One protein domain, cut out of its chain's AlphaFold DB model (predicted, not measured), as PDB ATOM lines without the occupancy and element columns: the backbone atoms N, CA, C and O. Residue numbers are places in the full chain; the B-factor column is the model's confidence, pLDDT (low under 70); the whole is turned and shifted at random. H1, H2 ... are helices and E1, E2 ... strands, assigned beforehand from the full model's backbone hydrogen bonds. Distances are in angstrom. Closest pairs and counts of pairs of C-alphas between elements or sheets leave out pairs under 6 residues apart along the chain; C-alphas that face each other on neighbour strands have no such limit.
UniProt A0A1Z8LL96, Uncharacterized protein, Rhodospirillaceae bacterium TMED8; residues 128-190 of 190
ATOM      1  N   GLU A 128     216.304 169.325 191.885       90.88
ATOM      2  CA  GLU A 128     217.045 169.412 190.635       90.88
ATOM      3  C   GLU A 128     216.126 169.891 189.509       90.88
ATOM      4  O   GLU A 128     214.935 169.561 189.465       90.88
ATOM      5  N   ILE A 129     216.683 170.703 188.608       91.44
ATOM      6  CA  ILE A 129     216.023 171.065 187.354       91.44
ATOM      7  C   ILE A 129     216.553 170.126 186.281       91.44
ATOM      8  O   ILE A 129     217.761 170.072 186.061       91.44
ATOM      9  N   TYR A 130     215.649 169.440 185.594       92.88
ATOM     10  CA  TYR A 130     215.936 168.676 184.388       92.88
ATOM     11  C   TYR A 130     215.447 169.481 183.187       92.88
ATOM     12  O   TYR A 130     214.269 169.835 183.095       92.88
ATOM     13  N   ILE A 131     216.371 169.802 182.291       93.62
ATOM     14  CA  ILE A 131     216.120 170.489 181.028       93.62
ATOM     15  C   ILE A 131     216.202 169.462 179.912       93.62
ATOM     16  O   ILE A 131     217.221 168.785 179.772       93.62
ATOM     17  N   PHE A 132     215.147 169.390 179.112       92.44
ATOM     18  CA  PHE A 132     215.058 168.505 177.963       92.44
ATOM     19  C   PHE A 132     215.236 169.326 176.688       92.44
ATOM     20  O   PHE A 132     214.606 170.374 176.510       92.44
ATOM     21  N   THR A 133     216.123 168.865 175.813       91.62
ATOM     22  CA  THR A 133     216.346 169.457 174.495       91.62
ATOM     23  C   THR A 133     216.473 168.337 173.482       91.62
ATOM     24  O   THR A 133     217.305 167.443 173.637       91.62
ATOM     25  N   MET A 134     215.637 168.375 172.457       89.00
ATOM     26  CA  MET A 134     215.748 167.468 171.331       89.00
ATOM     27  C   MET A 134     216.784 168.017 170.353       89.00
ATOM     28  O   MET A 134     216.780 169.195 169.999       89.00
ATOM     29  N   THR A 135     217.704 167.158 169.935       88.88
ATOM     30  CA  THR A 135     218.812 167.510 169.047       88.88
ATOM     31  C   THR A 135     218.791 166.610 167.825       88.88
ATOM     32  O   THR A 135     218.490 165.424 167.930       88.88
ATOM     33  N   ASP A 136     219.085 167.198 166.671       89.94
ATOM     34  CA  ASP A 136     219.400 166.465 165.451       89.94
ATOM     35  C   ASP A 136     220.915 166.251 165.430       89.94
ATOM     36  O   ASP A 136     221.701 167.195 165.293       89.94
ATOM     37  N   THR A 137     221.325 165.005 165.641       89.06
ATOM     38  CA  THR A 137     222.742 164.643 165.729       89.06
ATOM     39  C   THR A 137     223.387 164.395 164.370       89.06
ATOM     40  O   THR A 137     224.619 164.369 164.281       89.06
ATOM     41  N   ASN A 138     222.591 164.244 163.310       91.06
ATOM     42  CA  ASN A 138     223.057 163.830 161.989       91.06
ATOM     43  C   ASN A 138     222.829 164.902 160.893       91.06
ATOM     44  O   ASN A 138     223.352 164.773 159.785       91.06
ATOM     45  N   SER A 139     222.155 166.003 161.246       92.56
ATOM     46  CA  SER A 139     221.827 167.148 160.388       92.56
ATOM     47  C   SER A 139     220.902 166.826 159.204       92.56
ATOM     48  O   SER A 139     220.974 167.502 158.173       92.56
ATOM     49  N   ASP A 140     220.035 165.817 159.319       93.62
ATOM     50  CA  ASP A 140     219.004 165.491 158.322       93.62
ATOM     51  C   ASP A 140     217.708 166.313 158.479       93.62
ATOM     52  O   ASP A 140     216.800 166.222 157.646       93.62
ATOM     53  N   GLY A 141     217.643 167.168 159.503       88.94
ATOM     54  CA  GLY A 141     216.487 167.987 159.847       88.94
ATOM     55  C   GLY A 141     215.472 167.280 160.747       88.94
ATOM     56  O   GLY A 141     214.402 167.845 160.998       88.94
ATOM     57  N   VAL A 142     215.774 166.071 161.227       87.81
ATOM     58  CA  VAL A 142     214.945 165.287 162.142       87.81
ATOM     59  C   VAL A 142     215.609 165.245 163.513       87.81
ATOM     60  O   VAL A 142     216.753 164.842 163.675       87.81
ATOM     61  N   LEU A 143     214.864 165.645 164.541       87.19
ATOM     62  CA  LEU A 143     215.339 165.541 165.915       87.19
ATOM     63  C   LEU A 143     215.340 164.069 166.347       87.19
ATOM     64  O   LEU A 143     214.279 163.442 166.393       87.19
ATOM     65  N   ASP A 144     216.517 163.533 166.665       85.00
ATOM     66  CA  ASP A 144     216.726 162.098 166.875       85.00
ATOM     67  C   ASP A 144     217.364 161.740 168.227       85.00
ATOM     68  O   ASP A 144     217.353 160.572 168.624       85.00
ATOM     69  N   SER A 145     217.844 162.729 168.987       87.69
ATOM     70  CA  SER A 145     218.477 162.512 170.288       87.69
ATOM     71  C   SER A 145     217.934 163.436 171.373       87.69
ATOM     72  O   SER A 145     217.853 164.653 171.198       87.69
ATOM     73  N   LEU A 146     217.620 162.856 172.535       89.31
ATOM     74  CA  LEU A 146     217.271 163.606 173.734       89.31
ATOM     75  C   LEU A 146     218.536 163.978 174.511       89.31
ATOM     76  O   LEU A 146     219.180 163.118 175.114       89.31
ATOM     77  N   GLN A 147     218.835 165.271 174.577       91.12
ATOM     78  CA  GLN A 147     219.806 165.812 175.514       91.12
ATOM     79  C   GLN A 147     219.101 166.223 176.811       91.12
ATOM     80  O   GLN A 147     218.122 166.971 176.801       91.12
ATOM     81  N   VAL A 148     219.637 165.757 177.939       91.25
ATOM     82  CA  VAL A 148     219.163 166.116 179.279       91.25
ATOM     83  C   VAL A 148     220.264 166.895 179.983       91.25
ATOM     84  O   VAL A 148     221.359 166.377 180.191       91.25
ATOM     85  N   THR A 149     219.985 168.148 180.333       91.31
ATOM     86  CA  THR A 149     220.888 168.986 181.132       91.31
ATOM     87  C   THR A 149     220.321 169.103 182.537       91.31
ATOM     88  O   THR A 149     219.137 169.399 182.692       91.31
ATOM     89  N   THR A 150     221.143 168.885 183.559       91.38
ATOM     90  CA  THR A 150     220.700 168.962 184.956       91.38
ATOM     91  C   THR A 150     221.550 169.940 185.760       91.38
ATOM     92  O   THR A 150     222.604 170.382 185.303       91.38
ATOM     93  N   THR A 151     221.087 170.313 186.953       89.94
ATOM     94  CA  THR A 151     221.860 171.153 187.882       89.94
ATOM     95  C   THR A 151     222.783 170.337 188.797       89.94
ATOM     96  O   THR A 151     223.258 170.869 189.799       89.94
ATOM     97  N   ASN A 152     223.021 169.053 188.503       86.19
ATOM     98  CA  ASN A 152     223.846 168.128 189.291       86.19
ATOM     99  C   ASN A 152     223.481 168.141 190.788       86.19
ATOM    100  O   ASN A 152     224.294 168.436 191.670       86.19
ATOM    101  N   GLY A 153     222.194 167.931 191.073       83.06
ATOM    102  CA  GLY A 153     221.654 168.035 192.429       83.06
ATOM    103  C   GLY A 153     221.797 169.433 193.051       83.06
ATOM    104  O   GLY A 153     221.954 169.554 194.269       83.06
ATOM    105  N   GLY A 154     221.771 170.483 192.224       80.00
ATOM    106  CA  GLY A 154     221.896 171.883 192.642       80.00
ATOM    107  C   GLY A 154     223.332 172.382 192.824       80.00
ATOM    108  O   GLY A 154     223.514 173.482 193.344       80.00
ATOM    109  N   GLN A 155     224.344 171.604 192.426       83.06
ATOM    110  CA  GLN A 155     225.746 172.040 192.439       83.06
ATOM    111  C   GLN A 155     226.092 172.955 191.260       83.06
ATOM    112  O   GLN A 155     226.946 173.832 191.399       83.06
ATOM    113  N   ASP A 156     225.413 172.777 190.128       86.50
ATOM    114  CA  ASP A 156     225.732 173.478 188.894       86.50
ATOM    115  C   ASP A 156     224.764 174.636 188.643       86.50
ATOM    116  O   ASP A 156     223.544 174.520 188.790       86.50
ATOM    117  N   ASN A 157     225.321 175.765 188.201       89.00
ATOM    118  CA  ASN A 157     224.537 176.889 187.707       89.00
ATOM    119  C   ASN A 157     224.232 176.691 186.221       89.00
ATOM    120  O   ASN A 157     225.135 176.455 185.419       89.00
ATOM    121  N   ILE A 158     222.977 176.901 185.835       90.00
ATOM    122  CA  ILE A 158     222.581 177.011 184.430       90.00
ATOM    123  C   ILE A 158     222.473 178.480 184.030       90.00
ATOM    124  O   ILE A 158     222.025 179.332 184.798       90.00
ATOM    125  N   THR A 159     222.897 178.799 182.810       92.19
ATOM    126  CA  THR A 159     222.756 180.162 182.290       92.19
ATOM    127  C   THR A 159     221.313 180.425 181.861       92.19
ATOM    128  O   THR A 159     220.589 179.506 181.473       92.19
ATOM    129  N   ASN A 160     220.900 181.696 181.847       92.38
ATOM    130  CA  ASN A 160     219.587 182.083 181.316       92.38
ATOM    131  C   ASN A 160     219.398 181.640 179.853       92.38
ATOM    132  O   ASN A 160     218.290 181.297 179.461       92.38
ATOM    133  N   ALA A 161     220.475 181.615 179.060       93.19
ATOM    134  CA  ALA A 161     220.428 181.151 177.676       93.19
ATOM    135  C   ALA A 161     220.062 179.660 177.584       93.19
ATOM    136  O   ALA A 161     219.163 179.309 176.827       93.19
ATOM    137  N   VAL A 162     220.689 178.807 178.402       89.94
ATOM    138  CA  VAL A 162     220.371 177.367 178.473       89.94
ATOM    139  C   VAL A 162     218.944 177.150 178.976       89.94
ATOM    140  O   VAL A 162     218.187 176.384 178.390       89.94
ATOM    141  N   TYR A 163     218.537 177.875 180.021       90.38
ATOM    142  CA  TYR A 163     217.181 177.771 180.561       90.38
ATOM    143  C   TYR A 163     216.103 178.204 179.549       90.38
ATOM    144  O   TYR A 163     215.046 177.576 179.455       90.38
ATOM    145  N   ALA A 164     216.354 179.270 178.784       90.88
ATOM    146  CA  ALA A 164     215.420 179.790 177.788       90.88
ATOM    147  C   ALA A 164     215.330 178.911 176.529       90.88
ATOM    148  O   ALA A 164     214.247 178.810 175.962       90.88
ATOM    149  N   ALA A 165     216.431 178.271 176.122       89.31
ATOM    150  CA  ALA A 165     216.498 177.418 174.932       89.31
ATOM    151  C   ALA A 165     215.904 176.007 175.123       89.31
ATOM    152  O   ALA A 165     215.802 175.260 174.159       89.31
ATOM    153  N   ALA A 166     215.534 175.636 176.350       91.19
ATOM    154  CA  ALA A 166     214.975 174.327 176.669       91.19
ATOM    155  C   ALA A 166     213.566 174.115 176.090       91.19
ATOM    156  O   ALA A 166     212.692 174.958 176.333       91.19
ATOM    157  N   ASP A 167     213.341 172.956 175.461       91.69
ATOM    158  CA  ASP A 167     212.027 172.518 174.969       91.69
ATOM    159  C   ASP A 167     211.074 172.237 176.135       91.69
ATOM    160  O   ASP A 167     209.929 172.691 176.132       91.69
ATOM    161  N   ASP A 168     211.568 171.540 177.164       92.12
ATOM    162  CA  ASP A 168     210.825 171.272 178.393       92.12
ATOM    163  C   ASP A 168     211.721 171.389 179.635       92.12
ATOM    164  O   ASP A 168     212.951 171.266 179.576       92.12
ATOM    165  N   LYS A 169     211.092 171.685 180.772       91.75
ATOM    166  CA  LYS A 169     211.726 171.966 182.058       91.75
ATOM    167  C   LYS A 169     210.932 171.277 183.161       91.75
ATOM    168  O   LYS A 169     209.765 171.589 183.381       91.75
ATOM    169  N   MET A 170     211.588 170.410 183.920       91.25
ATOM    170  CA  MET A 170     210.978 169.713 185.047       91.25
ATOM    171  C   MET A 170     211.745 169.996 186.338       91.25
ATOM    172  O   MET A 170     212.967 169.895 186.379       91.25
ATOM    173  N   PHE A 171     211.012 170.303 187.408       89.69
ATOM    174  CA  PHE A 171     211.546 170.374 188.768       89.69
ATOM    175  C   PHE A 171     211.234 169.059 189.482       89.69
ATOM    176  O   PHE A 171     210.063 168.730 189.679       89.69
ATOM    177  N   ALA A 172     212.263 168.301 189.855       89.12
ATOM    178  CA  ALA A 172     212.101 166.997 190.491       89.12
ATOM    179  C   ALA A 172     213.228 166.716 191.496       89.12
ATOM    180  O   ALA A 172     214.121 167.534 191.701       89.12
ATOM    181  N   ALA A 173     213.167 165.562 192.159       87.88
ATOM    182  CA  ALA A 173     214.261 165.091 192.998       87.88
ATOM    183  C   ALA A 173     215.483 164.710 192.142       87.88
ATOM    184  O   ALA A 173     215.342 164.274 190.999       87.88
ATOM    185  N   SER A 174     216.684 164.836 192.697       85.94
ATOM    186  CA  SER A 174     217.898 164.332 192.061       85.94
ATOM    187  C   SER A 174     217.920 162.804 192.023       85.94
ATOM    188  O   SER A 174     217.468 162.158 192.976       85.94
ATOM    189  N   GLY A 175     218.516 162.237 190.972       85.06
ATOM    190  CA  GLY A 175     218.699 160.788 190.808       85.06
ATOM    191  C   GLY A 175     217.821 160.144 189.736       85.06
ATOM    192  O   GLY A 175     217.962 158.953 189.492       85.06
ATOM    193  N   PHE A 176     216.961 160.907 189.056       88.12
ATOM    194  CA  PHE A 176     216.291 160.391 187.867       88.12
ATOM    195  C   PHE A 176     217.256 160.364 186.682       88.12
ATOM    196  O   PHE A 176     217.941 161.343 186.394       88.12
ATOM    197  N   THR A 177     217.254 159.258 185.947       86.00
ATOM    198  CA  THR A 177     217.868 159.163 184.622       86.00
ATOM    199  C   THR A 177     216.767 159.110 183.577       86.00
ATOM    200  O   THR A 177     215.835 158.313 183.686       86.00
ATOM    201  N   PHE A 178     216.880 159.956 182.557       89.12
ATOM    202  CA  PHE A 178     215.934 160.026 181.450       89.12
ATOM    203  C   PHE A 178     216.588 159.514 180.171       89.12
ATOM    204  O   PHE A 178     217.739 159.838 179.881       89.12
ATOM    205  N   SER A 179     215.856 158.714 179.404       85.94
ATOM    206  CA  SER A 179     216.314 158.179 178.120       85.94
ATOM    207  C   SER A 179     215.142 157.958 177.168       85.94
ATOM    208  O   SER A 179     213.985 157.935 177.589       85.94
ATOM    209  N   LEU A 180     215.436 157.787 175.880       85.69
ATOM    210  CA  LEU A 180     214.468 157.305 174.901       85.69
ATOM    211  C   LEU A 180     214.673 155.805 174.692       85.69
ATOM    212  O   LEU A 180     215.803 155.341 174.537       85.69
ATOM    213  N   ASN A 181     213.585 155.038 174.673       85.19
ATOM    214  CA  ASN A 181     213.658 153.636 174.263       85.19
ATOM    215  C   ASN A 181     213.731 153.491 172.736       85.19
ATOM    216  O   ASN A 181     213.599 154.460 171.992       85.19
ATOM    217  N   SER A 182     213.872 152.255 172.251       83.38
ATOM    218  CA  SER A 182     213.942 151.944 170.813       83.38
ATOM    219  C   SER A 182     212.702 152.351 170.005       83.38
ATOM    220  O   SER A 182     212.746 152.335 168.781       83.38
ATOM    221  N   SER A 183     211.592 152.676 170.672       84.94
ATOM    222  CA  SER A 183     210.346 153.155 170.064       84.94
ATOM    223  C   SER A 183     210.169 154.675 170.189       84.94
ATOM    224  O   SER A 183     209.116 155.189 169.825       84.94
ATOM    225  N   GLY A 184     211.172 155.397 170.705       79.00
ATOM    226  CA  GLY A 184     211.142 156.852 170.869       79.00
ATOM    227  C   GLY A 184     210.305 157.343 172.055       79.00
ATOM    228  O   GLY A 184     210.015 158.533 172.146       79.00
ATOM    229  N   HIS A 185     209.898 156.461 172.971       84.38
ATOM    230  CA  HIS A 185     209.184 156.868 174.181       84.38
ATOM    231  C   HIS A 185     210.160 157.254 175.291       84.38
ATOM    232  O   HIS A 185     211.146 156.552 175.527       84.38
ATOM    233  N   LEU A 186     209.839 158.338 176.001       85.56
ATOM    234  CA  LEU A 186     210.567 158.767 177.189       85.56
ATOM    235  C   LEU A 186     210.424 157.728 178.307       85.56
ATOM    236  O   LEU A 186     209.315 157.340 178.676       85.56
ATOM    237  N   ILE A 187     211.558 157.316 178.864       89.56
ATOM    238  CA  ILE A 187     211.659 156.481 180.056       89.56
ATOM    239  C   ILE A 187     212.389 157.272 181.137       89.56
ATOM    240  O   ILE A 187     213.418 157.892 180.869       89.56
ATOM    241  N   ALA A 188     211.864 157.201 182.359       90.31
ATOM    242  CA  ALA A 188     212.513 157.685 183.569       90.31
ATOM    243  C   ALA A 188     212.807 156.505 184.503       90.31
ATOM    244  O   ALA A 188     211.926 155.680 184.755       90.31
ATOM    245  N   THR A 189     214.025 156.438 185.031       86.88
ATOM    246  CA  THR A 189     214.448 155.455 186.042       86.88
ATOM    247  C   THR A 189     215.085 156.168 187.231       86.88
ATOM    248  O   THR A 189     215.598 157.272 187.065       86.88
ATOM    249  N   ILE A 190     215.048 155.547 188.412       80.62
ATOM    250  CA  ILE A 190     215.738 155.986 189.640       80.62
ATOM    251  C   ILE A 190     216.770 154.923 189.997       80.62
ATOM    252  O   ILE A 190     216.419 153.731 189.824       80.62
TER     253      ILE A 190
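What this domain is: This is residues 128 to 190 of the 190 residues of an uncharacterized protein of Rhodospirillaceae bacterium TMED8 (UniProt A0A1Z8LL96). A three-stranded antiparallel sheet, E2, E1 and E3 in that order, makes the core, with the short helix H1 over one of its faces and the small hairpin of E4 and E5 over the other. The strands run roughly along the longest axis, and the turn between E1 and E2 and the loop after E2 reach out at its two ends. The printed part has 63 residues with five named strands and one named helix, in the order E1, E2, H1, E3, E4, E5; both sheets, the second being E4 and E5, are antiparallel, and the class is mostly strand. The whole is only just compact, close to loose, with a radius of gyration of the C-alphas of 12.4 A, and its outline is flat, with spans of 35 by 28 by 14 A.

Where its parts are: E1, the longest strand, holds residues 128 to 135 and is 21.7 A from first to last C-alpha; it begins at C-alpha 128, (217.045, 169.412, 190.635). E2 holds residues 145 to 150 and is 16.2 A long. E3, on the other side of E1, holds residues 168 to 173 and is also 16.2 A long. H1 holds residues 160 to 165, measures 8.5 A, and begins at C-alpha 160, (219.587, 182.083, 181.316). E4 holds residues 177 to 180 and is 10.5 A long. E5 holds residues 186 to 189, measures 10.2 A, and ends at C-alpha 189, (214.448, 155.455, 186.042).

How they stand to each other: In the larger sheet E1 is the inner strand, and E2 and E3 are the edge strands. E1 and E2 form a hairpin, antiparallel at 157 degrees between their directions; N 131 and O 149 are 2.8 A apart and N 147 and O 133 are 2.8 A apart, both within hydrogen-bond range. E1 and E3 are antiparallel at 147 degrees, with N 130 and O 170 at 2.8 A and N 172 and O 128 at 3.0 A, within the same range. The C-alphas of Ile 129 and Phe 171, which face each other, are 4.7 A apart. H1 is on this sheet, at a height over the sheet of 9.9 A, and lies over E1. On the local plane its line and that of E1 stand at 30.2 degrees, only just slantwise to the strands. The closest C-alphas of E1 and H1 are those of Ile 131 and Tyr 163, 7.4 A apart. In H1 every O i to N i+4 pair is within hydrogen-bond range. E2, H1 and E3 make a split strand-helix-strand unit, two strands that run the same way with a helix between them in the chain and E1 between them in the sheet; its crossover is right-handed. E4 and E5 form a second hairpin, antiparallel at 152 degrees, with N 177 and O 189 at 2.8 A and N 187 and O 179 at 2.8 A. Between E2 and E4 there are 3 pairs of C-alphas within 8 A, the closest being those of Leu 146 and Leu 180 at 7.0 A. E4 is apart from E1 and E3, and E5 is apart from E1, E2 and E3; H1 is apart from both E4 and E5.

The domain as a whole: The two C-alphas farthest apart are those of Asp 140 and Gln 155, 35.4 A. The first and last printed C-alphas, Glu 128 and Ile 190, are 13.5 A apart, and Ile 190 is the chain's last residue. The printed part has no cut. The links H1 to E3, E3 to E4 and E4 to E5 are tight; E1 to E2 and E2 to H1, with 9 residues each, are short, and no link is long. The mean pLDDT of the printed part is 88.6, and no printed residue is under 70.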